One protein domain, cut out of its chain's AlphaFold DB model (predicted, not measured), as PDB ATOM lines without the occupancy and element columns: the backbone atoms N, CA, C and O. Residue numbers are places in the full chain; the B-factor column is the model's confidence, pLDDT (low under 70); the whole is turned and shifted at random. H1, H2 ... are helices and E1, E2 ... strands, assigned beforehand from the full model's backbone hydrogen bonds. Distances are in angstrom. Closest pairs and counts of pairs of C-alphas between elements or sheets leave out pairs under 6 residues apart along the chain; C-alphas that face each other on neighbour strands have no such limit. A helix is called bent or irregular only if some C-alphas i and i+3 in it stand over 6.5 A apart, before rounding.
ATOM      1  N   ASP A   4       8.899   2.039  29.914       73.44
ATOM      2  CA  ASP A   4       9.727   3.212  30.217       73.44
ATOM      3  C   ASP A   4      11.134   3.081  29.615       73.44
ATOM      4  O   ASP A   4      11.779   4.075  29.297       73.44
ATOM      5  N   THR A   5      11.630   1.854  29.415       79.56
ATOM      6  CA  THR A   5      12.925   1.647  28.757       79.56
ATOM      7  C   THR A   5      12.874   2.062  27.285       79.56
ATOM      8  O   THR A   5      13.825   2.670  26.811       79.56
ATOM      9  N   HIS A   6      11.776   1.795  26.573       80.62
ATOM     10  CA  HIS A   6      11.647   2.129  25.149       80.62
ATOM     11  C   HIS A   6      11.417   3.623  24.927       80.62
ATOM     12  O   HIS A   6      12.059   4.210  24.061       80.62
ATOM     13  N   GLU A   7      10.581   4.262  25.751       83.19
ATOM     14  CA  GLU A   7      10.371   5.719  25.711       83.19
ATOM     15  C   GLU A   7      11.684   6.484  25.922       83.19
ATOM     16  O   GLU A   7      11.961   7.490  25.270       83.19
ATOM     17  N   ASN A   8      12.535   5.958  26.798       85.00
ATOM     18  CA  ASN A   8      13.832   6.528  27.118       85.00
ATOM     19  C   ASN A   8      14.888   6.367  26.017       85.00
ATOM     20  O   ASN A   8      15.939   7.000  26.123       85.00
ATOM     21  N   LEU A   9      14.625   5.533  25.007       86.19
ATOM     22  CA  LEU A   9      15.495   5.313  23.851       86.19
ATOM     23  C   LEU A   9      15.064   6.128  22.624       86.19
ATOM     24  O   LEU A   9      15.827   6.199  21.662       86.19
ATOM     25  N   CYS A  10      13.887   6.763  22.649       88.06
ATOM     26  CA  CYS A  10      13.457   7.646  21.567       88.06
ATOM     27  C   CYS A  10      14.462   8.797  21.374       88.06
ATOM     28  O   CYS A  10      14.878   9.394  22.374       88.06
ATOM     29  N   PRO A  11      14.821   9.167  20.129       90.06
ATOM     30  CA  PRO A  11      15.821  10.206  19.868       90.06
ATOM     31  C   PRO A  11      15.536  11.533  20.584       90.06
ATOM     32  O   PRO A  11      16.417  12.066  21.265       90.06
ATOM     33  N   LEU A  12      14.291  12.025  20.517       91.31
ATOM     34  CA  LEU A  12      13.878  13.236  21.228       91.31
ATOM     35  C   LEU A  12      13.983  13.081  22.755       91.31
ATOM     36  O   LEU A  12      14.536  13.955  23.417       91.31
ATOM     37  N   SER A  13      13.521  11.966  23.332       91.44
ATOM     38  CA  SER A  13      13.643  11.707  24.778       91.44
ATOM     39  C   SER A  13      15.099  11.671  25.245       91.44
ATOM     40  O   SER A  13      15.434  12.224  26.294       91.44
ATOM     41  N   VAL A  14      15.979  11.037  24.463       90.25
ATOM     42  CA  VAL A  14      17.421  10.996  24.728       90.25
ATOM     43  C   VAL A  14      17.997  12.407  24.700       90.25
ATOM     44  O   VAL A  14      18.716  12.785  25.621       90.25
ATOM     45  N   PHE A  15      17.657  13.208  23.687       91.31
ATOM     46  CA  PHE A  15      18.085  14.602  23.598       91.31
ATOM     47  C   PHE A  15      17.642  15.423  24.813       91.31
ATOM     48  O   PHE A  15      18.471  16.083  25.435       91.31
ATOM     49  N   ILE A  16      16.369  15.328  25.198       92.06
ATOM     50  CA  ILE A  16      15.802  16.073  26.328       92.06
ATOM     51  C   ILE A  16      16.545  15.770  27.628       92.06
ATOM     52  O   ILE A  16      16.887  16.694  28.364       92.06
ATOM     53  N   LYS A  17      16.841  14.496  27.902       90.31
ATOM     54  CA  LYS A  17      17.594  14.102  29.102       90.31
ATOM     55  C   LYS A  17      18.975  14.740  29.159       90.31
ATOM     56  O   LYS A  17      19.399  15.183  30.221       90.31
ATOM     57  N   LEU A  18      19.646  14.832  28.013       88.75
ATOM     58  CA  LEU A  18      20.984  15.408  27.930       88.75
ATOM     59  C   LEU A  18      20.996  16.905  28.231       88.75
ATOM     60  O   LEU A  18      22.041  17.399  28.653       88.75
ATOM     61  N   LEU A  19      19.888  17.629  28.031       89.12
ATOM     62  CA  LEU A  19      19.855  19.083  28.219       89.12
ATOM     63  C   LEU A  19      20.184  19.498  29.655       89.12
ATOM     64  O   LEU A  19      20.970  20.426  29.854       89.12
ATOM     65  N   ASP A  20      19.657  18.766  30.637       81.25
ATOM     66  CA  ASP A  20      19.828  19.069  32.063       81.25
ATOM     67  C   ASP A  20      21.077  18.404  32.682       81.25
ATOM     68  O   ASP A  20      21.467  18.718  33.809       81.25
ATOM     69  N   GLU A  21      21.754  17.507  31.955       86.50
ATOM     70  CA  GLU A  21      22.960  16.832  32.445       86.50
ATOM     71  C   GLU A  21      24.151  17.795  32.563       86.50
ATOM     72  O   GLU A  21      24.685  18.287  31.575       86.50
ATOM     73  N   LYS A  22      24.658  18.024  33.775       83.25
ATOM     74  CA  LYS A  22      25.807  18.927  34.008       83.25
ATOM     75  C   LYS A  22      27.170  18.228  33.946       83.25
ATOM     76  O   LYS A  22      28.177  18.779  34.378       83.25
ATOM     77  N   ASN A  23      27.213  17.009  33.423       82.62
ATOM     78  CA  ASN A  23      28.435  16.214  33.366       82.62
ATOM     79  C   ASN A  23      29.354  16.701  32.238       82.62
ATOM     80  O   ASN A  23      28.889  17.083  31.165       82.62
ATOM     81  N   ASN A  24      30.670  16.622  32.458       79.50
ATOM     82  CA  ASN A  24      31.705  16.900  31.453       79.50
ATOM     83  C   ASN A  24      31.680  18.322  30.851       79.50
ATOM     84  O   ASN A  24      32.142  18.516  29.725       79.50
ATOM     85  N   LEU A  25      31.172  19.322  31.586       83.50
ATOM     86  CA  LEU A  25      31.163  20.722  31.133       83.50
ATOM     87  C   LEU A  25      32.574  21.289  30.930       83.50
ATOM     88  O   LEU A  25      32.774  22.100  30.033       83.50
ATOM     89  N   GLU A  26      33.558  20.779  31.676       79.81
ATOM     90  CA  GLU A  26      34.972  21.162  31.564       79.81
ATOM     91  C   GLU A  26      35.518  21.056  30.134       79.81
ATOM     92  O   GLU A  26      36.355  21.857  29.729       79.81
ATOM     93  N   LYS A  27      35.001  20.117  29.328       83.12
ATOM     94  CA  LYS A  27      35.409  19.939  27.926       83.12
ATOM     95  C   LYS A  27      35.106  21.166  27.056       83.12
ATOM     96  O   LYS A  27      35.740  21.352  26.024       83.12
ATOM     97  N   TYR A  28      34.130  21.972  27.454       81.25
ATOM     98  CA  TYR A  28      33.677  23.139  26.706       81.25
ATOM     99  C   TYR A  28      34.306  24.437  27.227       81.25
ATOM    100  O   TYR A  28      34.197  25.460  26.565       81.25
ATOM    101  N   ASN A  29      35.016  24.408  28.361       76.44
ATOM    102  CA  ASN A  29      35.617  25.597  28.977       76.44
ATOM    103  C   ASN A  29      36.785  26.192  28.171       76.44
ATOM    104  O   ASN A  29      37.199  27.316  28.432       76.44
ATOM    105  N   SER A  30      37.336  25.453  27.210       71.88
ATOM    106  CA  SER A  30      38.402  25.932  26.324       71.88
ATOM    107  C   SER A  30      37.891  26.392  24.959       71.88
ATOM    108  O   SER A  30      38.702  26.611  24.066       71.88
ATOM    109  N   ASP A  31      36.573  26.453  24.752       81.81
ATOM    110  CA  ASP A  31      36.017  26.904  23.481       81.81
ATOM    111  C   ASP A  31      36.174  28.424  23.345       81.81
ATOM    112  O   ASP A  31      35.756  29.181  24.228       81.81
ATOM    113  N   ASP A  32      36.766  28.869  22.234       79.06
ATOM    114  CA  ASP A  32      37.033  30.285  21.957       79.06
ATOM    115  C   ASP A  32      35.750  31.136  21.998       79.06
ATOM    116  O   ASP A  32      35.796  32.311  22.365       79.06
ATOM    117  N   LEU A  33      34.585  30.540  21.699       77.56
ATOM    118  CA  LEU A  33      33.283  31.211  21.776       77.56
ATOM    119  C   LEU A  33      32.892  31.595  23.212       77.56
ATOM    120  O   LEU A  33      32.020  32.443  23.405       77.56
ATOM    121  N   LEU A  34      33.509  30.976  24.220       83.19
ATOM    122  CA  LEU A  34      33.223  31.218  25.632       83.19
ATOM    123  C   LEU A  34      34.261  32.113  26.320       83.19
ATOM    124  O   LEU A  34      34.073  32.417  27.497       83.19
ATOM    125  N   GLY A  35      35.312  32.575  25.633       79.38
ATOM    126  CA  GLY A  35      36.397  33.361  26.243       79.38
ATOM    127  C   GLY A  35      35.907  34.586  27.028       79.38
ATOM    128  O   GLY A  35      36.269  34.784  28.194       79.38
ATOM    129  N   ASP A  36      34.992  35.360  26.442       80.31
ATOM    130  CA  ASP A  36      34.394  36.530  27.096       80.31
ATOM    131  C   ASP A  36      33.463  36.132  28.253       80.31
ATOM    132  O   ASP A  36      33.450  36.772  29.300       80.31
ATOM    133  N   ILE A  37      32.715  35.034  28.107       80.88
ATOM    134  CA  ILE A  37      31.772  34.533  29.122       80.88
ATOM    135  C   ILE A  37      32.519  34.011  30.358       80.88
ATOM    136  O   ILE A  37      32.142  34.303  31.499       80.88
ATOM    137  N   LEU A  38      33.597  33.258  30.145       79.75
ATOM    138  CA  LEU A  38      34.397  32.632  31.196       79.75
ATOM    139  C   LEU A  38      35.288  33.636  31.933       79.75
ATOM    140  O   LEU A  38      35.572  33.447  33.122       79.75
ATOM    141  N   SER A  39      35.674  34.723  31.261       80.69
ATOM    142  CA  SER A  39      36.398  35.839  31.873       80.69
ATOM    143  C   SER A  39      35.502  36.776  32.695       80.69
ATOM    144  O   SER A  39      36.022  37.532  33.518       80.69
ATOM    145  N   THR A  40      34.167  36.698  32.570       79.69
ATOM    146  CA  THR A  40      33.255  37.482  33.426       79.69
ATOM    147  C   THR A  40      33.388  37.122  34.913       79.69
ATOM    148  O   THR A  40      33.826  36.037  35.278       79.69
ATOM    149  N   GLY A  41      32.953  38.001  35.819       75.75
ATOM    150  CA  GLY A  41      32.786  37.662  37.242       75.75
ATOM    151  C   GLY A  41      31.498  36.882  37.560       75.75
ATOM    152  O   GLY A  41      31.230  36.595  38.722       75.75
ATOM    153  N   ASN A  42      30.668  36.568  36.558       83.44
ATOM    154  CA  ASN A  42      29.316  36.048  36.760       83.44
ATOM    155  C   ASN A  42      29.294  34.510  36.727       83.44
ATOM    156  O   ASN A  42      29.314  33.896  35.660       83.44
ATOM    157  N   GLN A  43      29.198  33.884  37.902       84.19
ATOM    158  CA  GLN A  43      29.227  32.424  38.047       84.19
ATOM    159  C   GLN A  43      28.083  31.703  37.311       84.19
ATOM    160  O   GLN A  43      28.265  30.584  36.822       84.19
ATOM    161  N   THR A  44      26.916  32.344  37.187       83.12
ATOM    162  CA  THR A  44      25.783  31.800  36.428       83.12
ATOM    163  C   THR A  44      26.135  31.690  34.952       83.12
ATOM    164  O   THR A  44      25.949  30.629  34.363       83.12
ATOM    165  N   LEU A  45      26.715  32.741  34.367       81.56
ATOM    166  CA  LEU A  45      27.134  32.733  32.963       81.56
ATOM    167  C   LEU A  45      28.266  31.732  32.709       81.56
ATOM    168  O   LEU A  45      28.213  31.009  31.716       81.56
ATOM    169  N   LYS A  46      29.222  31.601  33.641       84.25
ATOM    170  CA  LYS A  46      30.283  30.577  33.561       84.25
ATOM    171  C   LYS A  46      29.754  29.151  33.553       84.25
ATOM    172  O   LYS A  46      30.381  28.279  32.969       84.25
ATOM    173  N   THR A  47      28.617  28.908  34.199       86.19
ATOM    174  CA  THR A  47      27.988  27.582  34.213       86.19
ATOM    175  C   THR A  47      27.100  27.379  32.986       86.19
ATOM    176  O   THR A  47      27.109  26.314  32.371       86.19
ATOM    177  N   PHE A  48      26.331  28.403  32.618       86.31
ATOM    178  CA  PHE A  48      25.352  28.324  31.542       86.31
ATOM    179  C   PHE A  48      25.996  28.283  30.152       86.31
ATOM    180  O   PHE A  48      25.530  27.529  29.308       86.31
ATOM    181  N   GLY A  49      27.080  29.029  29.909       87.44
ATOM    182  CA  GLY A  49      27.770  29.059  28.611       87.44
ATOM    183  C   GLY A  49      28.236  27.676  28.122       87.44
ATOM    184  O   GLY A  49      27.809  27.241  27.050       87.44
ATOM    185  N   PRO A  50      29.035  26.934  28.912       88.81
ATOM    186  CA  PRO A  50      29.437  25.563  28.585       88.81
ATOM    187  C   PRO A  50      28.246  24.612  28.412       88.81
ATOM    188  O   PRO A  50      28.239  23.777  27.508       88.81
ATOM    189  N   LEU A  51      27.215  24.750  29.256       89.75
ATOM    190  CA  LEU A  51      26.006  23.927  29.188       89.75
ATOM    191  C   LEU A  51      25.233  24.170  27.886       89.75
ATOM    192  O   LEU A  51      24.822  23.215  27.227       89.75
ATOM    193  N   LEU A  52      25.098  25.434  27.489       88.88
ATOM    194  CA  LEU A  52      24.477  25.857  26.242       88.88
ATOM    195  C   LEU A  52      25.211  25.268  25.038       88.88
ATOM    196  O   LEU A  52      24.589  24.642  24.183       88.88
ATOM    197  N   LEU A  53      26.536  25.413  24.997       88.62
ATOM    198  CA  LEU A  53      27.359  24.903  23.903       88.62
ATOM    199  C   LEU A  53      27.283  23.372  23.797       88.62
ATOM    200  O   LEU A  53      27.109  22.826  22.705       88.62
ATOM    201  N   LYS A  54      27.340  22.664  24.930       89.94
ATOM    202  CA  LYS A  54      27.120  21.211  24.995       89.94
ATOM    203  C   LYS A  54      25.746  20.832  24.426       89.94
ATOM    204  O   LYS A  54      25.654  19.898  23.630       89.94
ATOM    205  N   ASN A  55      24.692  21.552  24.806       89.44
ATOM    206  CA  ASN A  55      23.319  21.282  24.373       89.44
ATOM    207  C   ASN A  55      23.120  21.534  22.870       89.44
ATOM    208  O   ASN A  55      22.506  20.711  22.193       89.44
ATOM    209  N   TYR A  56      23.704  22.602  22.324       88.00
ATOM    210  CA  TYR A  56      23.704  22.853  20.879       88.00
ATOM    211  C   TYR A  56      24.433  21.749  20.108       88.00
ATOM    212  O   TYR A  56      23.916  21.248  19.112       88.00
ATOM    213  N   ASN A  57      25.589  21.299  20.598       85.25
ATOM    214  CA  ASN A  57      26.311  20.183  19.986       85.25
ATOM    215  C   ASN A  57      25.523  18.863  20.049       85.25
ATOM    216  O   ASN A  57      25.664  18.017  19.167       85.25
ATOM    217  N   ALA A  58      24.657  18.686  21.051       86.56
ATOM    218  CA  ALA A  58      23.803  17.506  21.168       86.56
ATOM    219  C   ALA A  58      22.695  17.438  20.101       86.56
ATOM    220  O   ALA A  58      22.169  16.347  19.872       86.56
ATOM    221  N   LEU A  59      22.386  18.538  19.394       86.00
ATOM    222  CA  LEU A  59      21.398  18.550  18.301       86.00
ATOM    223  C   LEU A  59      21.751  17.582  17.164       86.00
ATOM    224  O   LEU A  59      20.858  17.123  16.455       86.00
ATOM    225  N   ILE A  60      23.027  17.203  17.018       81.19
ATOM    226  CA  ILE A  60      23.446  16.179  16.051       81.19
ATOM    227  C   ILE A  60      22.751  14.827  16.280       81.19
ATOM    228  O   ILE A  60      22.566  14.066  15.337       81.19
ATOM    229  N   ARG A  61      22.314  14.534  17.514       74.31
ATOM    230  CA  ARG A  61      21.587  13.301  17.860       74.31
ATOM    231  C   ARG A  61      20.123  13.309  17.407       74.31
ATOM    232  O   ARG A  61      19.474  12.273  17.472       74.31
ATOM    233  N   CYS A  62      19.619  14.449  16.938       74.31
ATOM    234  CA  CYS A  62      18.242  14.642  16.486       74.31
ATOM    235  C   CYS A  62      18.120  14.739  14.961       74.31
ATOM    236  O   CYS A  62      17.268  15.472  14.466       74.31
ATOM    237  N   GLN A  63      18.987  14.066  14.199       69.44
ATOM    238  CA  GLN A  63      19.139  14.310  12.762       69.44
ATOM    239  C   GLN A  63      17.821  14.240  11.964       69.44
ATOM    240  O   GLN A  63      17.603  15.113  11.122       69.44
ATOM    241  N   ASP A  64      16.931  13.303  12.304       74.19
ATOM    242  CA  ASP A  64      15.633  13.103  11.636       74.19
ATOM    243  C   ASP A  64      14.460  13.813  12.348       74.19
ATOM    244  O   ASP A  64      13.344  13.861  11.844       74.19
ATOM    245  N   GLN A  65      14.709  14.407  13.522       81.62
ATOM    246  CA  GLN A  65      13.722  15.089  14.375       81.62
ATOM    247  C   GLN A  65      14.219  16.486  14.784       81.62
ATOM    248  O   GLN A  65      14.060  16.923  15.928       81.62
ATOM    249  N   LYS A  66      14.858  17.198  13.844       83.38
ATOM    250  CA  LYS A  66      15.512  18.490  14.113       83.38
ATOM    251  C   LYS A  66      14.548  19.530  14.656       83.38
ATOM    252  O   LYS A  66      14.868  20.188  15.638       83.38
ATOM    253  N   GLU A  67      13.381  19.672  14.036       86.38
ATOM    254  CA  GLU A  67      12.394  20.668  14.448       86.38
ATOM    255  C   GLU A  67      11.892  20.426  15.886       86.38
ATOM    256  O   GLU A  67      12.035  21.342  16.700       86.38
ATOM    257  N   PRO A  68      11.425  19.218  16.275       88.81
ATOM    258  CA  PRO A  68      11.091  18.924  17.669       88.81
ATOM    259  C   PRO A  68      12.224  19.212  18.661       88.81
ATOM    260  O   PRO A  68      11.983  19.792  19.721       88.81
ATOM    261  N   CYS A  69      13.471  18.865  18.325       89.81
ATOM    262  CA  CYS A  69      14.602  19.137  19.211       89.81
ATOM    263  C   CYS A  69      14.923  20.630  19.326       89.81
ATOM    264  O   CYS A  69      15.163  21.110  20.432       89.81
ATOM    265  N   CYS A  70      14.872  21.387  18.230       88.31
ATOM    266  CA  CYS A  70      15.033  22.842  18.254       88.31
ATOM    267  C   CYS A  70      13.916  23.517  19.057       88.31
ATOM    268  O   CYS A  70      14.190  24.381  19.887       88.31
ATOM    269  N   ASN A  71      12.666  23.089  18.865       88.25
ATOM    270  CA  ASN A  71      11.520  23.595  19.615       88.25
ATOM    271  C   ASN A  71      11.691  23.348  21.118       88.25
ATOM    272  O   ASN A  71      11.505  24.265  21.920       88.25
ATOM    273  N   TYR A  72      12.119  22.140  21.504       91.19
ATOM    274  CA  TYR A  72      12.357  21.830  22.910       91.19
ATOM    275  C   TYR A  72      13.575  22.569  23.478       91.19
ATOM    276  O   TYR A  72      13.521  23.041  24.612       91.19
ATOM    277  N   LEU A  73      14.659  22.718  22.708       90.44
ATOM    278  CA  LEU A  73      15.827  23.499  23.117       90.44
ATOM    279  C   LEU A  73      15.443  24.958  23.380       90.44
ATOM    280  O   LEU A  73      15.809  25.502  24.415       90.44
ATOM    281  N   ASN A  74      14.659  25.574  22.494       89.06
ATOM    282  CA  ASN A  74      14.165  26.939  22.678       89.06
ATOM    283  C   ASN A  74      13.286  27.061  23.928       89.06
ATOM    284  O   ASN A  74      13.462  27.985  24.721       89.06
ATOM    285  N   TYR A  75      12.391  26.097  24.157       89.19
ATOM    286  CA  TYR A  75      11.619  26.030  25.398       89.19
ATOM    287  C   TYR A  75      12.515  25.903  26.642       89.19
ATOM    288  O   TYR A  75      12.281  26.577  27.646       89.19
ATOM    289  N   TRP A  76      13.551  25.065  26.584       91.44
ATOM    290  CA  TRP A  76      14.519  24.914  27.667       91.44
ATOM    291  C   TRP A  76      15.268  26.227  27.941       91.44
ATOM    292  O   TRP A  76      15.385  26.624  29.098       91.44
ATOM    293  N   LEU A  77      15.685  26.959  26.900       89.00
ATOM    294  CA  LEU A  77      16.317  28.277  27.037       89.00
ATOM    295  C   LEU A  77      15.400  29.298  27.708       89.00
ATOM    296  O   LEU A  77      15.833  30.012  28.614       89.00
ATOM    297  N   ASP A  78      14.135  29.351  27.290       86.38
ATOM    298  CA  ASP A  78      13.130  30.218  27.904       86.38
ATOM    299  C   ASP A  78      12.960  29.898  29.394       86.38
ATOM    300  O   ASP A  78      12.926  30.802  30.231       86.38
ATOM    301  N   LYS A  79      12.902  28.606  29.736       87.81
ATOM    302  CA  LYS A  79      12.775  28.134  31.117       87.81
ATOM    303  C   LYS A  79      13.986  28.530  31.967       87.81
ATOM    304  O   LYS A  79      13.800  29.040  33.070       87.81
ATOM    305  N   GLU A  80      15.207  28.334  31.472       86.94
ATOM    306  CA  GLU A  80      16.435  28.716  32.187       86.94
ATOM    307  C   GLU A  80      16.534  30.236  32.379       86.94
ATOM    308  O   GLU A  80      16.849  30.714  33.473       86.94
ATOM    309  N   LYS A  81      16.184  31.013  31.344       85.56
ATOM    310  CA  LYS A  81      16.102  32.475  31.427       85.56
ATOM    311  C   LYS A  81      15.122  32.915  32.509       85.56
ATOM    312  O   LYS A  81      15.430  33.818  33.284       85.56
ATOM    313  N   GLU A  82      13.956  32.288  32.589       82.38
ATOM    314  CA  GLU A  82      12.963  32.645  33.597       82.38
ATOM    315  C   GLU A  82      13.398  32.257  35.014       82.38
ATOM    316  O   GLU A  82      13.222  33.039  35.949       82.38
ATOM    317  N   LEU A  83      14.019  31.087  35.194       83.88
ATOM    318  CA  LEU A  83      14.598  30.692  36.481       83.88
ATOM    319  C   LEU A  83      15.629  31.720  36.964       83.88
ATOM    320  O   LEU A  83      15.615  32.104  38.136       83.88
ATOM    321  N   TYR A  84      16.462  32.218  36.053       82.94
ATOM    322  CA  TYR A  84      17.403  33.294  36.338       82.94
ATOM    323  C   TYR A  84      16.699  34.600  36.740       82.94
ATOM    324  O   TYR A  84      17.021  35.166  37.784       82.94
ATOM    325  N   LEU A  85      15.699  35.060  35.984       83.00
ATOM    326  CA  LEU A  85      14.959  36.289  36.307       83.00
ATOM    327  C   LEU A  85      14.249  36.206  37.667       83.00
ATOM    328  O   LEU A  85      14.310  37.151  38.458       83.00
ATOM    329  N   ARG A  86      13.653  35.051  37.984       80.19
ATOM    330  CA  ARG A  86      13.026  34.781  39.288       80.19
ATOM    331  C   ARG A  86      14.029  34.766  40.439       80.19
ATOM    332  O   ARG A  86      13.657  35.098  41.558       80.19
ATOM    333  N   SER A  87      15.282  34.387  40.183       81.38
ATOM    334  CA  SER A  87      16.348  34.453  41.193       81.38
ATOM    335  C   SER A  87      16.768  35.886  41.540       81.38
ATOM    336  O   SER A  87      17.369  36.102  42.588       81.38
ATOM    337  N   ILE A  88      16.442  36.860  40.682       81.12
ATOM    338  CA  ILE A  88      16.863  38.261  40.820       81.12
ATOM    339  C   ILE A  88      15.707  39.158  41.277       81.12
ATOM    340  O   ILE A  88      15.946  40.163  41.943       81.12
ATOM    341  N   SER A  89      14.456  38.823  40.944       74.50
ATOM    342  CA  SER A  89      13.294  39.641  41.312       74.50
ATOM    343  C   SER A  89      12.041  38.819  41.626       74.50
ATOM    344  O   SER A  89      11.691  37.874  40.920       74.50
ATOM    345  N   ASP A  90      11.326  39.220  42.683       66.94
ATOM    346  CA  ASP A  90      10.122  38.532  43.166       66.94
ATOM    347  C   ASP A  90       8.823  38.937  42.438       66.94
ATOM    348  O   ASP A  90       7.814  38.234  42.548       66.94
ATOM    349  N   SER A  91       8.822  40.047  41.693       63.59
ATOM    350  CA  SER A  91       7.614  40.689  41.148       63.59
ATOM    351  C   SER A  91       7.063  40.069  39.855       63.59
ATOM    352  O   SER A  91       5.961  40.422  39.440       63.59
ATOM    353  N   ALA A  92       7.761  39.108  39.245       59.16
ATOM    354  CA  ALA A  92       7.400  38.532  37.941       59.16
ATOM    355  C   ALA A  92       6.518  37.253  38.014       59.16
ATOM    356  O   ALA A  92       6.099  36.680  37.011       59.16
ATOM    357  N   LYS A  93       6.176  36.781  39.220       61.34
ATOM    358  CA  LYS A  93       5.825  35.366  39.466       61.34
ATOM    359  C   LYS A  93       4.493  34.831  38.907       61.34
ATOM    360  O   LYS A  93       4.399  33.617  38.739       61.34
ATOM    361  N   LYS A  94       3.449  35.645  38.682       60.00
ATOM    362  CA  LYS A  94       2.089  35.105  38.411       60.00
ATOM    363  C   LYS A  94       1.784  34.892  36.921       60.00
ATOM    364  O   LYS A  94       1.458  33.772  36.540       60.00
ATOM    365  N   ASN A  95       1.934  35.923  36.088       62.00
ATOM    366  CA  ASN A  95       1.627  35.840  34.650       62.00
ATOM    367  C   ASN A  95       2.654  34.981  33.882       62.00
ATOM    368  O   ASN A  95       2.314  34.295  32.918       62.00
ATOM    369  N   GLU A  96       3.910  34.967  34.335       65.75
ATOM    370  CA  GLU A  96       4.977  34.177  33.709       65.75
ATOM    371  C   GLU A  96       4.835  32.679  34.003       65.75
ATOM    372  O   GLU A  96       4.966  31.853  33.101       65.75
ATOM    373  N   LYS A  97       4.431  32.313  35.228       67.19
ATOM    374  CA  LYS A  97       4.169  30.914  35.595       67.19
ATOM    375  C   LYS A  97       3.081  30.282  34.725       67.19
ATOM    376  O   LYS A  97       3.270  29.172  34.239       67.19
ATOM    377  N   GLU A  98       1.984  31.000  34.488       67.06
ATOM    378  CA  GLU A  98       0.916  30.528  33.600       67.06
ATOM    379  C   GLU A  98       1.419  30.328  32.160       67.06
ATOM    380  O   GLU A  98       1.040  29.370  31.482       67.06
ATOM    381  N   THR A  99       2.318  31.201  31.704       72.56
ATOM    382  CA  THR A  99       2.927  31.112  30.375       72.56
ATOM    383  C   THR A  99       3.855  29.898  30.261       72.56
ATOM    384  O   THR A  99       3.745  29.153  29.285       72.56
ATOM    385  N   ILE A 100       4.707  29.627  31.260       72.19
ATOM    386  CA  ILE A 100       5.516  28.395  31.307       72.19
ATOM    387  C   ILE A 100       4.630  27.160  31.285       72.19
ATOM    388  O   ILE A 100       4.915  26.231  30.533       72.19
ATOM    389  N   ASP A 101       3.576  27.120  32.099       78.00
ATOM    390  CA  ASP A 101       2.734  25.931  32.213       78.00
ATOM    391  C   ASP A 101       2.044  25.619  30.871       78.00
ATOM    392  O   ASP A 101       1.993  24.458  30.454       78.00
ATOM    393  N   LYS A 102       1.609  26.650  30.132       77.38
ATOM    394  CA  LYS A 102       1.096  26.516  28.755       77.38
ATOM    395  C   LYS A 102       2.173  26.013  27.783       77.38
ATOM    396  O   LYS A 102       1.931  25.041  27.065       77.38
ATOM    397  N   LYS A 103       3.375  26.609  27.797       80.00
ATOM    398  CA  LYS A 103       4.519  26.164  26.972       80.00
ATOM    399  C   LYS A 103       4.874  24.704  27.244       80.00
ATOM    400  O   LYS A 103       5.030  23.921  26.312       80.00
ATOM    401  N   LYS A 104       4.931  24.321  28.521       86.12
ATOM    402  CA  LYS A 104       5.212  22.959  28.969       86.12
ATOM    403  C   LYS A 104       4.177  21.976  28.439       86.12
ATOM    404  O   LYS A 104       4.559  20.957  27.883       86.12
ATOM    405  N   LYS A 105       2.880  22.288  28.551       83.62
ATOM    406  CA  LYS A 105       1.808  21.434  28.010       83.62
ATOM    407  C   LYS A 105       1.958  21.211  26.500       83.62
ATOM    408  O   LYS A 105       1.823  20.079  26.043       83.62
ATOM    409  N   ARG A 106       2.285  22.260  25.731       84.75
ATOM    410  CA  ARG A 106       2.569  22.137  24.288       84.75
ATOM    411  C   ARG A 106       3.787  21.251  24.021       84.75
ATOM    412  O   ARG A 106       3.728  20.401  23.141       84.75
ATOM    413  N   MET A 107       4.871  21.419  24.777       89.00
ATOM    414  CA  MET A 107       6.068  20.583  24.623       89.00
ATOM    415  C   MET A 107       5.809  19.123  24.990       89.00
ATOM    416  O   MET A 107       6.237  18.237  24.260       89.00
ATOM    417  N   ASP A 108       5.057  18.856  26.057       90.69
ATOM    418  CA  ASP A 108       4.653  17.499  26.433       90.69
ATOM    419  C   ASP A 108       3.852  16.824  25.303       90.69
ATOM    420  O   ASP A 108       4.065  15.643  25.025       90.69
ATOM    421  N   LEU A 109       2.958  17.562  24.625       90.12
ATOM    422  CA  LEU A 109       2.208  17.048  23.471       90.12
ATOM    423  C   LEU A 109       3.133  16.779  22.275       90.12
ATOM    424  O   LEU A 109       3.020  15.739  21.629       90.12
ATOM    425  N   MET A 110       4.082  17.679  22.013       91.19
ATOM    426  CA  MET A 110       5.073  17.522  20.944       91.19
ATOM    427  C   MET A 110       5.921  16.269  21.144       91.19
ATOM    428  O   MET A 110       6.126  15.508  20.198       91.19
ATOM    429  N   ILE A 111       6.393  16.048  22.375       92.56
ATOM    430  CA  ILE A 111       7.170  14.863  22.746       92.56
ATOM    431  C   ILE A 111       6.353  13.608  22.490       92.56
ATOM    432  O   ILE A 111       6.838  12.696  21.824       92.56
ATOM    433  N   TYR A 112       5.109  13.592  22.976       93.62
ATOM    434  CA  TYR A 112       4.204  12.472  22.769       93.62
ATOM    435  C   TYR A 112       4.058  12.131  21.282       93.62
ATOM    436  O   TYR A 112       4.331  11.000  20.887       93.62
ATOM    437  N   CYS A 113       3.689  13.096  20.442       93.19
ATOM    438  CA  CYS A 113       3.463  12.825  19.024       93.19
ATOM    439  C   CYS A 113       4.744  12.408  18.297       93.19
ATOM    440  O   CYS A 113       4.721  11.461  17.518       93.19
ATOM    441  N   THR A 114       5.873  13.055  18.600       92.31
ATOM    442  CA  THR A 114       7.168  12.721  17.986       92.31
ATOM    443  C   THR A 114       7.593  11.291  18.331       92.31
ATOM    444  O   THR A 114       8.011  10.531  17.458       92.31
ATOM    445  N   ASN A 115       7.448  10.890  19.595       92.50
ATOM    446  CA  ASN A 115       7.791   9.543  20.047       92.50
ATOM    447  C   ASN A 115       6.794   8.489  19.540       92.50
ATOM    448  O   ASN A 115       7.207   7.397  19.156       92.50
ATOM    449  N   ARG A 116       5.496   8.814  19.489       93.06
ATOM    450  CA  ARG A 116       4.447   7.964  18.902       93.06
ATOM    451  C   ARG A 116       4.753   7.659  17.438       93.06
ATOM    452  O   ARG A 116       4.721   6.496  17.039       93.06
ATOM    453  N   ASP A 117       5.068   8.688  16.658       91.75
ATOM    454  CA  ASP A 117       5.361   8.551  15.231       91.75
ATOM    455  C   ASP A 117       6.643   7.733  15.017       91.75
ATOM    456  O   ASP A 117       6.658   6.828  14.183       91.75
ATOM    457  N   TYR A 118       7.661   7.946  15.859       90.62
ATOM    458  CA  TYR A 118       8.864   7.114  15.889       90.62
ATOM    459  C   TYR A 118       8.549   5.640  16.185       90.62
ATOM    460  O   TYR A 118       8.986   4.749  15.459       90.62
ATOM    461  N   PHE A 119       7.755   5.344  17.218       89.75
ATOM    462  CA  PHE A 119       7.374   3.964  17.528       89.75
ATOM    463  C   PHE A 119       6.581   3.308  16.400       89.75
ATOM    464  O   PHE A 119       6.818   2.140  16.086       89.75
ATOM    465  N   LYS A 120       5.679   4.057  15.760       89.88
ATOM    466  CA  LYS A 120       4.920   3.591  14.599       89.88
ATOM    467  C   LYS A 120       5.845   3.249  13.429       89.88
ATOM    468  O   LYS A 120       5.701   2.185  12.829       89.88
ATOM    469  N   GLU A 121       6.812   4.111  13.123       88.44
ATOM    470  CA  GLU A 121       7.808   3.881  12.073       88.44
ATOM    471  C   GLU A 121       8.677   2.648  12.362       88.44
ATOM    472  O   GLU A 121       8.833   1.771  11.505       88.44
ATOM    473  N   MET A 122       9.183   2.526  13.591       87.44
ATOM    474  CA  MET A 122       9.996   1.383  14.016       87.44
ATOM    475  C   MET A 122       9.201   0.074  13.997       87.44
ATOM    476  O   MET A 122       9.719  -0.967  13.584       87.44
ATOM    477  N   CYS A 123       7.928   0.121  14.396       86.69
ATOM    478  CA  CYS A 123       7.023  -1.014  14.296       86.69
ATOM    479  C   CYS A 123       6.836  -1.448  12.830       86.69
ATOM    480  O   CYS A 123       7.107  -2.607  12.505       86.69
ATOM    481  N   ASN A 124       6.504  -0.517  11.928       85.25
ATOM    482  CA  ASN A 124       6.344  -0.792  10.493       85.25
ATOM    483  C   ASN A 124       7.615  -1.375   9.854       85.25
ATOM    484  O   ASN A 124       7.548  -2.331   9.080       85.25
ATOM    485  N   THR A 125       8.784  -0.839  10.203       82.75
ATOM    486  CA  THR A 125      10.072  -1.274   9.637       82.75
ATOM    487  C   THR A 125      10.447  -2.689  10.077       82.75
ATOM    488  O   THR A 125      11.050  -3.446   9.316       82.75
ATOM    489  N   SER A 126      10.064  -3.081  11.294       74.56
ATOM    490  CA  SER A 126      10.410  -4.393  11.844       74.56
ATOM    491  C   SER A 126       9.682  -5.576  11.183       74.56
ATOM    492  O   SER A 126      10.155  -6.704  11.328       74.56
ATOM    493  N   LYS A 127       8.567  -5.337  10.462       64.25
ATOM    494  CA  LYS A 127       7.720  -6.340   9.764       64.25
ATOM    495  C   LYS A 127       7.399  -7.605  10.584       64.25
ATOM    496  O   LYS A 127       7.197  -8.685  10.035       64.25
ATOM    497  N   ARG A 128       7.427  -7.504  11.914       63.56
ATOM    498  CA  ARG A 128       7.155  -8.600  12.849       63.56
ATOM    499  C   ARG A 128       6.237  -8.073  13.938       63.56
ATOM    500  O   ARG A 128       6.613  -7.159  14.666       63.56
ATOM    501  N   THR A 129       5.079  -8.706  14.094       61.66
ATOM    502  CA  THR A 129       4.064  -8.371  15.112       61.66
ATOM    503  C   THR A 129       4.620  -8.343  16.538       61.66
ATOM    504  O   THR A 129       4.186  -7.535  17.351       61.66
ATOM    505  N   ASN A 130       5.635  -9.165  16.825       66.69
ATOM    506  CA  ASN A 130       6.281  -9.273  18.138       66.69
ATOM    507  C   ASN A 130       7.428  -8.273  18.365       66.69
ATOM    508  O   ASN A 130       8.193  -8.421  19.321       66.69
ATOM    509  N   SER A 131       7.609  -7.292  17.479       79.81
ATOM    510  CA  SER A 131       8.570  -6.220  17.721       79.81
ATOM    511  C   SER A 131       8.180  -5.467  18.991       79.81
ATOM    512  O   SER A 131       7.021  -5.066  19.126       79.81
ATOM    513  N   PRO A 132       9.122  -5.228  19.918       80.19
ATOM    514  CA  PRO A 132       8.795  -4.567  21.171       80.19
ATOM    515  C   PRO A 132       8.224  -3.160  20.943       80.19
ATOM    516  O   PRO A 132       7.377  -2.736  21.717       80.19
ATOM    517  N   TYR A 133       8.598  -2.486  19.845       83.25
ATOM    518  CA  TYR A 133       8.029  -1.199  19.433       83.25
ATOM    519  C   TYR A 133       6.536  -1.281  19.091       83.25
ATOM    520  O   TYR A 133       5.787  -0.369  19.421       83.25
ATOM    521  N   CYS A 134       6.097  -2.377  18.467       84.06
ATOM    522  CA  CYS A 134       4.685  -2.610  18.177       84.06
ATOM    523  C   CYS A 134       3.906  -2.863  19.470       84.06
ATOM    524  O   CYS A 134       2.866  -2.250  19.696       84.06
ATOM    525  N   THR A 135       4.444  -3.708  20.355       83.31
ATOM    526  CA  THR A 135       3.799  -4.052  21.628       83.31
ATOM    527  C   THR A 135       3.582  -2.829  22.522       83.31
ATOM    528  O   THR A 135       2.527  -2.711  23.138       83.31
ATOM    529  N   VAL A 136       4.542  -1.897  22.570       87.75
ATOM    530  CA  VAL A 136       4.449  -0.701  23.428       87.75
ATOM    531  C   VAL A 136       3.616   0.434  22.828       87.75
ATOM    532  O   VAL A 136       3.287   1.372  23.545       87.75
ATOM    533  N   LEU A 137       3.261   0.394  21.538       88.88
ATOM    534  CA  LEU A 137       2.648   1.535  20.845       88.88
ATOM    535  C   LEU A 137       1.254   1.896  21.397       88.88
ATOM    536  O   LEU A 137       0.958   3.073  21.620       88.88
ATOM    537  N   ASN A 138       0.409   0.893  21.661       88.88
ATOM    538  CA  ASN A 138      -0.905   1.111  22.282       88.88
ATOM    539  C   ASN A 138      -0.772   1.549  23.743       88.88
ATOM    540  O   ASN A 138      -1.382   2.540  24.134       88.88
ATOM    541  N   GLU A 139       0.099   0.880  24.508       90.94
ATOM    542  CA  GLU A 139       0.400   1.241  25.899       90.94
ATOM    543  C   GLU A 139       0.890   2.699  26.007       90.94
ATOM    544  O   GLU A 139       0.467   3.441  26.894       90.94
ATOM    545  N   TYR A 140       1.704   3.148  25.042       91.44
ATOM    546  CA  TYR A 140       2.170   4.533  24.918       91.44
ATOM    547  C   TYR A 140       1.016   5.508  24.711       91.44
ATOM    548  O   TYR A 140       0.898   6.509  25.421       91.44
ATOM    549  N   SER A 141       0.139   5.200  23.753       91.44
ATOM    550  CA  SER A 141      -1.045   6.003  23.451       91.44
ATOM    551  C   SER A 141      -1.976   6.124  24.666       91.44
ATOM    552  O   SER A 141      -2.394   7.233  25.002       91.44
ATOM    553  N   ASP A 142      -2.259   5.013  25.352       90.31
ATOM    554  CA  ASP A 142      -3.137   4.967  26.527       90.31
ATOM    555  C   ASP A 142      -2.573   5.768  27.707       90.31
ATOM    556  O   ASP A 142      -3.257   6.635  28.260       90.31
ATOM    557  N   LYS A 143      -1.304   5.532  28.067       90.69
ATOM    558  CA  LYS A 143      -0.648   6.195  29.205       90.69
ATOM    559  C   LYS A 143      -0.653   7.715  29.049       90.69
ATOM    560  O   LYS A 143      -0.970   8.442  29.993       90.69
ATOM    561  N   HIS A 144      -0.314   8.208  27.858       90.75
ATOM    562  CA  HIS A 144      -0.280   9.646  27.609       90.75
ATOM    563  C   HIS A 144      -1.677  10.258  27.536       90.75
ATOM    564  O   HIS A 144      -1.866  11.351  28.068       90.75
ATOM    565  N   TYR A 145      -2.668   9.565  26.969       89.44
ATOM    566  CA  TYR A 145      -4.050  10.042  26.994       89.44
ATOM    567  C   TYR A 145      -4.555  10.245  28.431       89.44
ATOM    568  O   TYR A 145      -5.089  11.311  28.737       89.44
ATOM    569  N   ILE A 146      -4.313   9.283  29.331       88.25
ATOM    570  CA  ILE A 146      -4.665   9.407  30.756       88.25
ATOM    571  C   ILE A 146      -3.978  10.634  31.370       88.25
ATOM    572  O   ILE A 146      -4.652  11.484  31.951       88.25
ATOM    573  N   LYS A 147      -2.664  10.796  31.149       87.75
ATOM    574  CA  LYS A 147      -1.895  11.956  31.636       87.75
ATOM    575  C   LYS A 147      -2.501  13.290  31.177       87.75
ATOM    576  O   LYS A 147      -2.596  14.223  31.973       87.75
ATOM    577  N   PHE A 148      -2.890  13.408  29.906       85.00
ATOM    578  CA  PHE A 148      -3.482  14.642  29.380       85.00
ATOM    579  C   PHE A 148      -4.913  14.866  29.876       85.00
ATOM    580  O   PHE A 148      -5.254  16.007  30.177       85.00
ATOM    581  N   LYS A 149      -5.719  13.806  30.032       82.31
ATOM    582  CA  LYS A 149      -7.085  13.886  30.577       82.31
ATOM    583  C   LYS A 149      -7.097  14.318  32.049       82.31
ATOM    584  O   LYS A 149      -7.931  15.128  32.442       82.31
ATOM    585  N   GLU A 150      -6.150  13.837  32.853       79.44
ATOM    586  CA  GLU A 150      -6.014  14.204  34.273       79.44
ATOM    587  C   GLU A 150      -5.522  15.647  34.485       79.44
ATOM    588  O   GLU A 150      -5.785  16.249  35.525       79.44
ATOM    589  N   CYS A 151      -4.851  16.245  33.494       68.12
ATOM    590  CA  CYS A 151      -4.330  17.617  33.563       68.12
ATOM    591  C   CYS A 151      -5.409  18.724  33.446       68.12
ATOM    592  O   CYS A 151      -5.051  19.911  33.399       68.12
ATOM    593  N   GLY A 152      -6.695  18.352  33.406       68.38
ATOM    594  CA  GLY A 152      -7.850  19.249  33.305       68.38
ATOM    595  C   GLY A 152      -8.206  19.649  31.868       68.38
ATOM    596  O   GLY A 152      -7.749  19.045  30.902       68.38
ATOM    597  N   CYS A 153      -9.039  20.681  31.732       64.62
ATOM    598  CA  CYS A 153      -9.485  21.218  30.446       64.62
ATOM    599  C   CYS A 153      -8.404  22.080  29.751       64.62
ATOM    600  O   CYS A 153      -7.431  22.540  30.364       64.62
ATOM    601  N   LEU A 154      -8.557  22.297  28.443       62.47
ATOM    602  CA  LEU A 154      -7.679  23.156  27.646       62.47
ATOM    603  C   LEU A 154      -8.087  24.616  27.843       62.47
ATOM    604  O   LEU A 154      -9.170  24.996  27.411       62.47
ATOM    605  N   ASN A 155      -7.251  25.463  28.447       55.62
ATOM    606  CA  ASN A 155      -7.534  26.906  28.458       55.62
ATOM    607  C   ASN A 155      -7.778  27.369  27.009       55.62
ATOM    608  O   ASN A 155      -6.992  27.015  26.123       55.62
ATOM    609  N   GLY A 156      -8.907  28.053  26.785       47.41
ATOM    610  CA  GLY A 156      -9.457  28.382  25.465       47.41
ATOM    611  C   GLY A 156      -8.441  29.017  24.515       47.41
ATOM    612  O   GLY A 156      -7.398  29.500  24.958       47.41
ATOM    613  N   LYS A 157      -8.745  28.964  23.204       44.31
ATOM    614  CA  LYS A 157      -7.883  29.383  22.076       44.31
ATOM    615  C   LYS A 157      -6.892  30.472  22.494       44.31
ATOM    616  O   LYS A 157      -7.232  31.652  22.533       44.31
ATOM    617  N   ILE A 158      -5.658  30.068  22.795       45.34
ATOM    618  CA  ILE A 158      -4.578  31.017  23.050       45.34
ATOM    619  C   ILE A 158      -4.358  31.731  21.717       45.34
ATOM    620  O   ILE A 158      -3.787  31.164  20.787       45.34
ATOM    621  N   HIS A 159      -4.884  32.950  21.592       36.31
ATOM    622  CA  HIS A 159      -4.630  33.807  20.444       36.31
ATOM    623  C   HIS A 159      -3.148  34.189  20.458       36.31
ATOM    624  O   HIS A 159      -2.716  35.106  21.147       36.31
ATOM    625  N   GLY A 160      -2.361  33.419  19.716       46.56
ATOM    626  CA  GLY A 160      -0.924  33.578  19.557       46.56
ATOM    627  C   GLY A 160      -0.383  32.332  18.871       46.56
ATOM    628  O   GLY A 160      -0.540  31.231  19.389       46.56
ATOM    629  N   LYS A 161       0.226  32.494  17.693       49.31
ATOM    630  CA  LYS A 161       0.723  31.387  16.853       49.31
ATOM    631  C   LYS A 161       1.767  30.495  17.541       49.31
ATOM    632  O   LYS A 161       2.052  29.415  17.040       49.31
ATOM    633  N   ASP A 162       2.303  30.920  18.681       52.31
ATOM    634  CA  ASP A 162       3.519  30.334  19.233       52.31
ATOM    635  C   ASP A 162       3.265  29.195  20.238       52.31
ATOM    636  O   ASP A 162       4.140  28.346  20.415       52.31
ATOM    637  N   TYR A 163       2.078  29.107  20.869       52.56
ATOM    638  CA  TYR A 163       1.859  28.199  22.016       52.56
ATOM    639  C   TYR A 163       0.485  27.499  22.092       52.56
ATOM    640  O   TYR A 163       0.002  27.197  23.184       52.56
ATOM    641  N   THR A 164      -0.159  27.215  20.958       58.53
ATOM    642  CA  THR A 164      -1.441  26.481  20.909       58.53
ATOM    643  C   THR A 164      -1.282  24.996  21.297       58.53
ATOM    644  O   THR A 164      -0.189  24.437  21.214       58.53
ATOM    645  N   SER A 165      -2.358  24.305  21.698       58.38
ATOM    646  CA  SER A 165      -2.375  22.830  21.872       58.38
ATOM    647  C   SER A 165      -2.509  22.071  20.544       58.38
ATOM    648  O   SER A 165      -2.994  20.943  20.514       58.38
ATOM    649  N   ASP A 166      -2.097  22.725  19.463       62.44
ATOM    650  CA  ASP A 166      -2.211  22.302  18.079       62.44
ATOM    651  C   ASP A 166      -0.811  22.350  17.460       62.44
ATOM    652  O   ASP A 166      -0.181  23.413  17.383       62.44
ATOM    653  N   ILE A 167      -0.278  21.172  17.151       70.12
ATOM    654  CA  ILE A 167       1.070  20.983  16.604       70.12
ATOM    655  C   ILE A 167       0.973  20.615  15.129       70.12
ATOM    656  O   ILE A 167       1.763  21.094  14.322       70.12
ATOM    657  N   SER A 168       0.001  19.774  14.786       74.94
ATOM    658  CA  SER A 168      -0.384  19.431  13.422       74.94
ATOM    659  C   SER A 168      -1.798  18.857  13.426       74.94
ATOM    660  O   SER A 168      -2.303  18.454  14.475       74.94
ATOM    661  N   ASP A 169      -2.379  18.684  12.239       73.31
ATOM    662  CA  ASP A 169      -3.702  18.072  12.055       73.31
ATOM    663  C   ASP A 169      -3.839  16.679  12.710       73.31
ATOM    664  O   ASP A 169      -4.946  16.234  12.992       73.31
ATOM    665  N   ARG A 170      -2.722  15.977  12.976       82.31
ATOM    666  CA  ARG A 170      -2.690  14.653  13.638       82.31
ATOM    667  C   ARG A 170      -2.100  14.667  15.053       82.31
ATOM    668  O   ARG A 170      -1.782  13.613  15.616       82.31
ATOM    669  N   CYS A 171      -1.861  15.855  15.594       87.75
ATOM    670  CA  CYS A 171      -1.263  16.072  16.901       87.75
ATOM    671  C   CYS A 171      -1.865  17.326  17.547       87.75
ATOM    672  O   CYS A 171      -1.277  18.411  17.550       87.75
ATOM    673  N   THR A 172      -3.069  17.164  18.084       85.25
ATOM    674  CA  THR A 172      -3.863  18.235  18.680       85.25
ATOM    675  C   THR A 172      -4.762  17.713  19.798       85.25
ATOM    676  O   THR A 172      -5.457  16.709  19.655       85.25
ATOM    677  N   LEU A 173      -4.805  18.402  20.940       80.81
ATOM    678  CA  LEU A 173      -5.679  17.976  22.047       80.81
ATOM    679  C   LEU A 173      -7.174  18.232  21.770       80.81
ATOM    680  O   LEU A 173      -8.017  17.734  22.516       80.81
ATOM    681  N   TYR A 174      -7.500  18.970  20.701       76.12
ATOM    682  CA  TYR A 174      -8.879  19.207  20.260       76.12
ATOM    683  C   TYR A 174      -9.500  18.006  19.536       76.12
ATOM    684  O   TYR A 174     -10.722  17.928  19.464       76.12
ATOM    685  N   ASP A 175      -8.677  17.080  19.038       83.00
ATOM    686  CA  ASP A 175      -9.114  15.816  18.445       83.00
ATOM    687  C   ASP A 175      -8.319  14.664  19.069       83.00
ATOM    688  O   ASP A 175      -7.247  14.256  18.603       83.00
ATOM    689  N   ALA A 176      -8.843  14.153  20.184       84.75
ATOM    690  CA  ALA A 176      -8.214  13.046  20.896       84.75
ATOM    691  C   ALA A 176      -8.296  11.725  20.116       84.75
ATOM    692  O   ALA A 176      -7.440  10.859  20.317       84.75
ATOM    693  N   SER A 177      -9.284  11.583  19.225       84.44
ATOM    694  CA  SER A 177      -9.492  10.367  18.436       84.44
ATOM    695  C   SER A 177      -8.336  10.127  17.470       84.44
ATOM    696  O   SER A 177      -7.837   9.003  17.364       84.44
ATOM    697  N   VAL A 178      -7.862  11.206  16.838       87.06
ATOM    698  CA  VAL A 178      -6.731  11.201  15.905       87.06
ATOM    699  C   VAL A 178      -5.400  11.305  16.644       87.06
ATOM    700  O   VAL A 178      -4.430  10.646  16.279       87.06
ATOM    701  N   THR A 179      -5.322  12.109  17.705       89.38
ATOM    702  CA  THR A 179      -4.054  12.316  18.422       89.38
ATOM    703  C   THR A 179      -3.644  11.099  19.230       89.38
ATOM    704  O   THR A 179      -2.465  10.752  19.250       89.38
ATOM    705  N   PHE A 180      -4.602  10.410  19.845       91.31
ATOM    706  CA  PHE A 180      -4.339   9.207  20.616       91.31
ATOM    707  C   PHE A 180      -5.085   8.010  20.009       91.31
ATOM    708  O   PHE A 180      -6.089   7.552  20.569       91.31
ATOM    709  N   PRO A 181      -4.626   7.500  18.855       90.75
ATOM    710  CA  PRO A 181      -5.307   6.430  18.146       90.75
ATOM    711  C   PRO A 181      -5.068   5.074  18.819       90.75
ATOM    712  O   PRO A 181      -4.199   4.924  19.693       90.75
ATOM    713  N   VAL A 182      -5.844   4.086  18.371       89.56
ATOM    714  CA  VAL A 182      -5.638   2.666  18.669       89.56
ATOM    715  C   VAL A 182      -5.016   2.000  17.449       89.56
ATOM    716  O   VAL A 182      -5.441   2.219  16.314       89.56
ATOM    717  N   TYR A 183      -4.006   1.172  17.680       87.19
ATOM    718  CA  TYR A 183      -3.262   0.491  16.634       87.19
ATOM    719  C   TYR A 183      -3.609  -0.993  16.590       87.19
ATOM    720  O   TYR A 183      -3.456  -1.714  17.580       87.19
ATOM    721  N   HIS A 184      -4.017  -1.465  15.416       85.50
ATOM    722  CA  HIS A 184      -4.156  -2.884  15.116       85.50
ATOM    723  C   HIS A 184      -2.924  -3.354  14.349       85.50
ATOM    724  O   HIS A 184      -2.693  -2.962  13.206       85.50
ATOM    725  N   ILE A 185      -2.119  -4.186  15.006       82.38
ATOM    726  CA  ILE A 185      -0.863  -4.700  14.463       82.38
ATOM    727  C   ILE A 185      -1.175  -6.000  13.716       82.38
ATOM    728  O   ILE A 185      -1.584  -6.986  14.326       82.38
ATOM    729  N   GLN A 186      -0.998  -5.990  12.399       76.94
ATOM    730  CA  GLN A 186      -1.099  -7.163  11.531       76.94
ATOM    731  C   GLN A 186       0.305  -7.613  11.103       76.94
ATOM    732  O   GLN A 186       1.283  -6.901  11.328       76.94
ATOM    733  N   GLU A 187       0.425  -8.795  10.490       68.12
ATOM    734  CA  GLU A 187       1.731  -9.356  10.095       68.12
ATOM    735  C   GLU A 187       2.540  -8.438   9.167       68.12
ATOM    736  O   GLU A 187       3.761  -8.372   9.290       68.12
ATOM    737  N   GLU A 188       1.866  -7.669   8.308       68.56
ATOM    738  CA  GLU A 188       2.518  -6.825   7.298       68.56
ATOM    739  C   GLU A 188       2.284  -5.319   7.478       68.56
ATOM    740  O   GLU A 188       2.910  -4.520   6.780       68.56
ATOM    741  N   SER A 189       1.393  -4.900   8.384       74.62
ATOM    742  CA  SER A 189       1.041  -3.482   8.522       74.62
ATOM    743  C   SER A 189       0.524  -3.095   9.907       74.62
ATOM    744  O   SER A 189      -0.032  -3.907  10.648       74.62
ATOM    745  N   VAL A 190       0.692  -1.814  10.239       80.00
ATOM    746  CA  VAL A 190       0.062  -1.169  11.392       80.00
ATOM    747  C   VAL A 190      -1.135  -0.369  10.901       80.00
ATOM    748  O   VAL A 190      -0.971   0.663  10.245       80.00
ATOM    749  N   LEU A 191      -2.340  -0.831  11.234       83.62
ATOM    750  CA  LEU A 191      -3.568  -0.099  10.961       83.62
ATOM    751  C   LEU A 191      -3.857   0.859  12.118       83.62
ATOM    752  O   LEU A 191      -3.991   0.443  13.268       83.62
ATOM    753  N   GLU A 192      -3.960   2.144  11.799       83.75
ATOM    754  CA  GLU A 192      -4.345   3.190  12.742       83.75
ATOM    755  C   GLU A 192      -5.857   3.385  12.686       83.75
ATOM    756  O   GLU A 192      -6.410   3.669  11.622       83.75
ATOM    757  N   ILE A 193      -6.522   3.210  13.824       82.75
ATOM    758  CA  ILE A 193      -7.960   3.414  13.957       82.75
ATOM    759  C   ILE A 193      -8.177   4.618  14.878       82.75
ATOM    760  O   ILE A 193      -7.675   4.600  16.011       82.75
ATOM    761  N   PRO A 194      -8.917   5.653  14.422       81.06
ATOM    762  CA  PRO A 194      -9.333   6.745  15.288       81.06
ATOM    763  C   PRO A 194     -10.004   6.179  16.536       81.06
ATOM    764  O   PRO A 194     -10.909   5.345  16.450       81.06
ATOM    765  N   SER A 195      -9.518   6.575  17.706       80.44
ATOM    766  CA  SER A 195     -10.033   6.026  18.953       80.44
ATOM    767  C   SER A 195     -11.406   6.617  19.279       80.44
ATOM    768  O   SER A 195     -11.717   7.747  18.919       80.44
ATOM    769  N   SER A 196     -12.239   5.896  20.030       79.62
ATOM    770  CA  SER A 196     -13.493   6.444  20.575       79.62
ATOM    771  C   SER A 196     -13.266   7.390  21.766       79.62
ATOM    772  O   SER A 196     -14.189   7.651  22.540       79.62
ATOM    773  N   ARG A 197     -12.027   7.863  21.968       78.88
ATOM    774  CA  ARG A 197     -11.651   8.685  23.118       78.88
ATOM    775  C   ARG A 197     -12.284  10.062  22.992       78.88
ATOM    776  O   ARG A 197     -12.233  10.701  21.944       78.88
ATOM    777  N   GLU A 198     -12.873  10.513  24.091       73.06
ATOM    778  CA  GLU A 198     -13.462  11.842  24.192       73.06
ATOM    779  C   GLU A 198     -12.388  12.910  23.978       73.06
ATOM    780  O   GLU A 198     -11.292  12.833  24.541       73.06
ATOM    781  N   SER A 199     -12.720  13.925  23.182       74.56
ATOM    782  CA  SER A 199     -11.860  15.098  23.029       74.56
ATOM    783  C   SER A 199     -11.718  15.824  24.365       74.56
ATOM    784  O   SER A 199     -12.666  15.898  25.149       74.56
ATOM    785  N   ILE A 200     -10.532  16.371  24.630       71.12
ATOM    786  CA  ILE A 200     -10.287  17.106  25.871       71.12
ATOM    787  C   ILE A 200     -10.951  18.477  25.730       71.12
ATOM    788  O   ILE A 200     -10.587  19.272  24.863       71.12
ATOM    789  N   THR A 201     -11.966  18.735  26.554       66.19
ATOM    790  CA  THR A 201     -12.792  19.942  26.449       66.19
ATOM    791  C   THR A 201     -11.992  21.206  26.752       66.19
ATOM    792  O   THR A 201     -11.024  21.196  27.521       66.19
ATOM    793  N   GLN A 202     -12.399  22.323  26.144       64.75
ATOM    794  CA  GLN A 202     -11.877  23.633  26.517       64.75
ATOM    795  C   GLN A 202     -12.412  24.033  27.895       64.75
ATOM    796  O   GLN A 202     -13.554  23.725  28.231       64.75
ATOM    797  N   CYS A 203     -11.586  24.698  28.700       62.41
ATOM    798  CA  CYS A 203     -12.050  25.309  29.931       62.41
ATOM    799  C   CYS A 203     -13.010  26.424  29.548       62.41
ATOM    800  O   CYS A 203     -12.602  27.377  28.881       62.41
ATOM    801  N   GLU A 204     -14.267  26.303  29.967       59.09
ATOM    802  CA  GLU A 204     -15.166  27.444  29.983       59.09
ATOM    803  C   GLU A 204     -14.514  28.502  30.875       59.09
ATOM    804  O   GLU A 204     -14.234  28.261  32.053       59.09
ATOM    805  N   GLU A 205     -14.201  29.662  30.300       51.62
ATOM    806  CA  GLU A 205     -13.878  30.821  31.113       51.62
ATOM    807  C   GLU A 205     -15.127  31.100  31.940       51.62
ATOM    808  O   GLU A 205     -16.148  31.547  31.414       51.62
TER     809      GLU A 205
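AT A GLANCE: This is residues 4 to 205 of the 289 residues of the protein "PIR Superfamily Protein" of Plasmodium ovale wallikeri (UniProt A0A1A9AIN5). A small strand hairpin, E2 and E3, packs beside H7 and H8 at one end of a flat slab of helices, with the long H7 running through its middle. H2, H5, H6 and H7 make an up-and-down bundle, each running against the one before it; H8 folds back along H7, and H3 and H4 pack on H5 at the far end. The printed part has 202 residues, mostly helix, with nine named helices and three named strands in the order H1 to H8, E1, H9, E2, E3; E2 and E3 form an antiparallel sheet. It is only just compact, close to loose, with a radius of gyration of the C-alphas of 19.8 A, and only just flat, spanning 61 by 45 by 25 A.

IN THESE COORDINATES: Strand E2 is residues 182 to 185 and E3 residues 190 to 193, ending at C-alpha 193 (-7.960, 3.414, 13.957). H7, residues 93 to 126, is 48.6 A long and begins at C-alpha 93 (5.825, 35.366, 39.466). H8 is residues 132 to 150, 27.3 A, with a kink of 30 degrees near residue 139. H6 is residues 66 to 88, 33.3 A, and H5 residues 43 to 62, 30.0 A. H2 is residues 11 to 20, 15.6 A, and H4 residues 32 to 39, 11.4 A. H1, residues 4 to 7, begins at C-alpha 4 (9.727, 3.212, 30.217); H3 is residues 25 to 28, E1 166 to 168 and H9 176 to 179. H4 and H8 are irregular: C-alphas 33 and 36 are 7.6 A apart, and C-alphas 135 and 138 are 7.0 A apart.

HOW THE PARTS SIT: E2 and E3 form an antiparallel hairpin, with N 184 and O 191 2.9 A apart, within hydrogen-bond range. The closest C-alphas of H8 and E2 are Asn 138 and Tyr 183, 6.2 A. H7 and H8 touch at Cys 123 and Cys 134, their closest C-alphas, 4.8 A, at a shallow tilt of 22 degrees, opposite ways. H6 touches H7 at Tyr 72 and Met 107, 6.6 A between these closest C-alphas. H2 touches H5, closest C-alphas Leu 19 and Asn 55, 5.6 A, at a shallow tilt of 9 degrees, opposite ways. H3 and H4 each touch H5, with closest C-alphas Tyr 28 and Pro 50, and Leu 38 and Lys 46, both 5.2 A. H1 is close to H8 but not clearly touching, at 7.5 A between the C-alphas of His 6 and Tyr 133, their closest; H9 is close to H7 but not clearly touching, at 7.6 A between the C-alphas of Cys 113 and Thr 179, their closest. E1 pairs with no named strand. Every O i to N i+4 pair is within hydrogen-bond range in H6; the figures are 5 of 6 in H2, 2 of 4 in H4, 11 of 16 in H5, 29 of 30 in H7 and 13 of 15 in H8.

THE WHOLE: The C-alphas of Gly 41 and Glu 187, the two farthest apart, are 62.5 A apart. The printed part has no cut, and the link from H8 to E1 is long. The mean pLDDT of the printed part is 79.9, with values under 70 at, among others, residues 90 to 98 and 151 to 166.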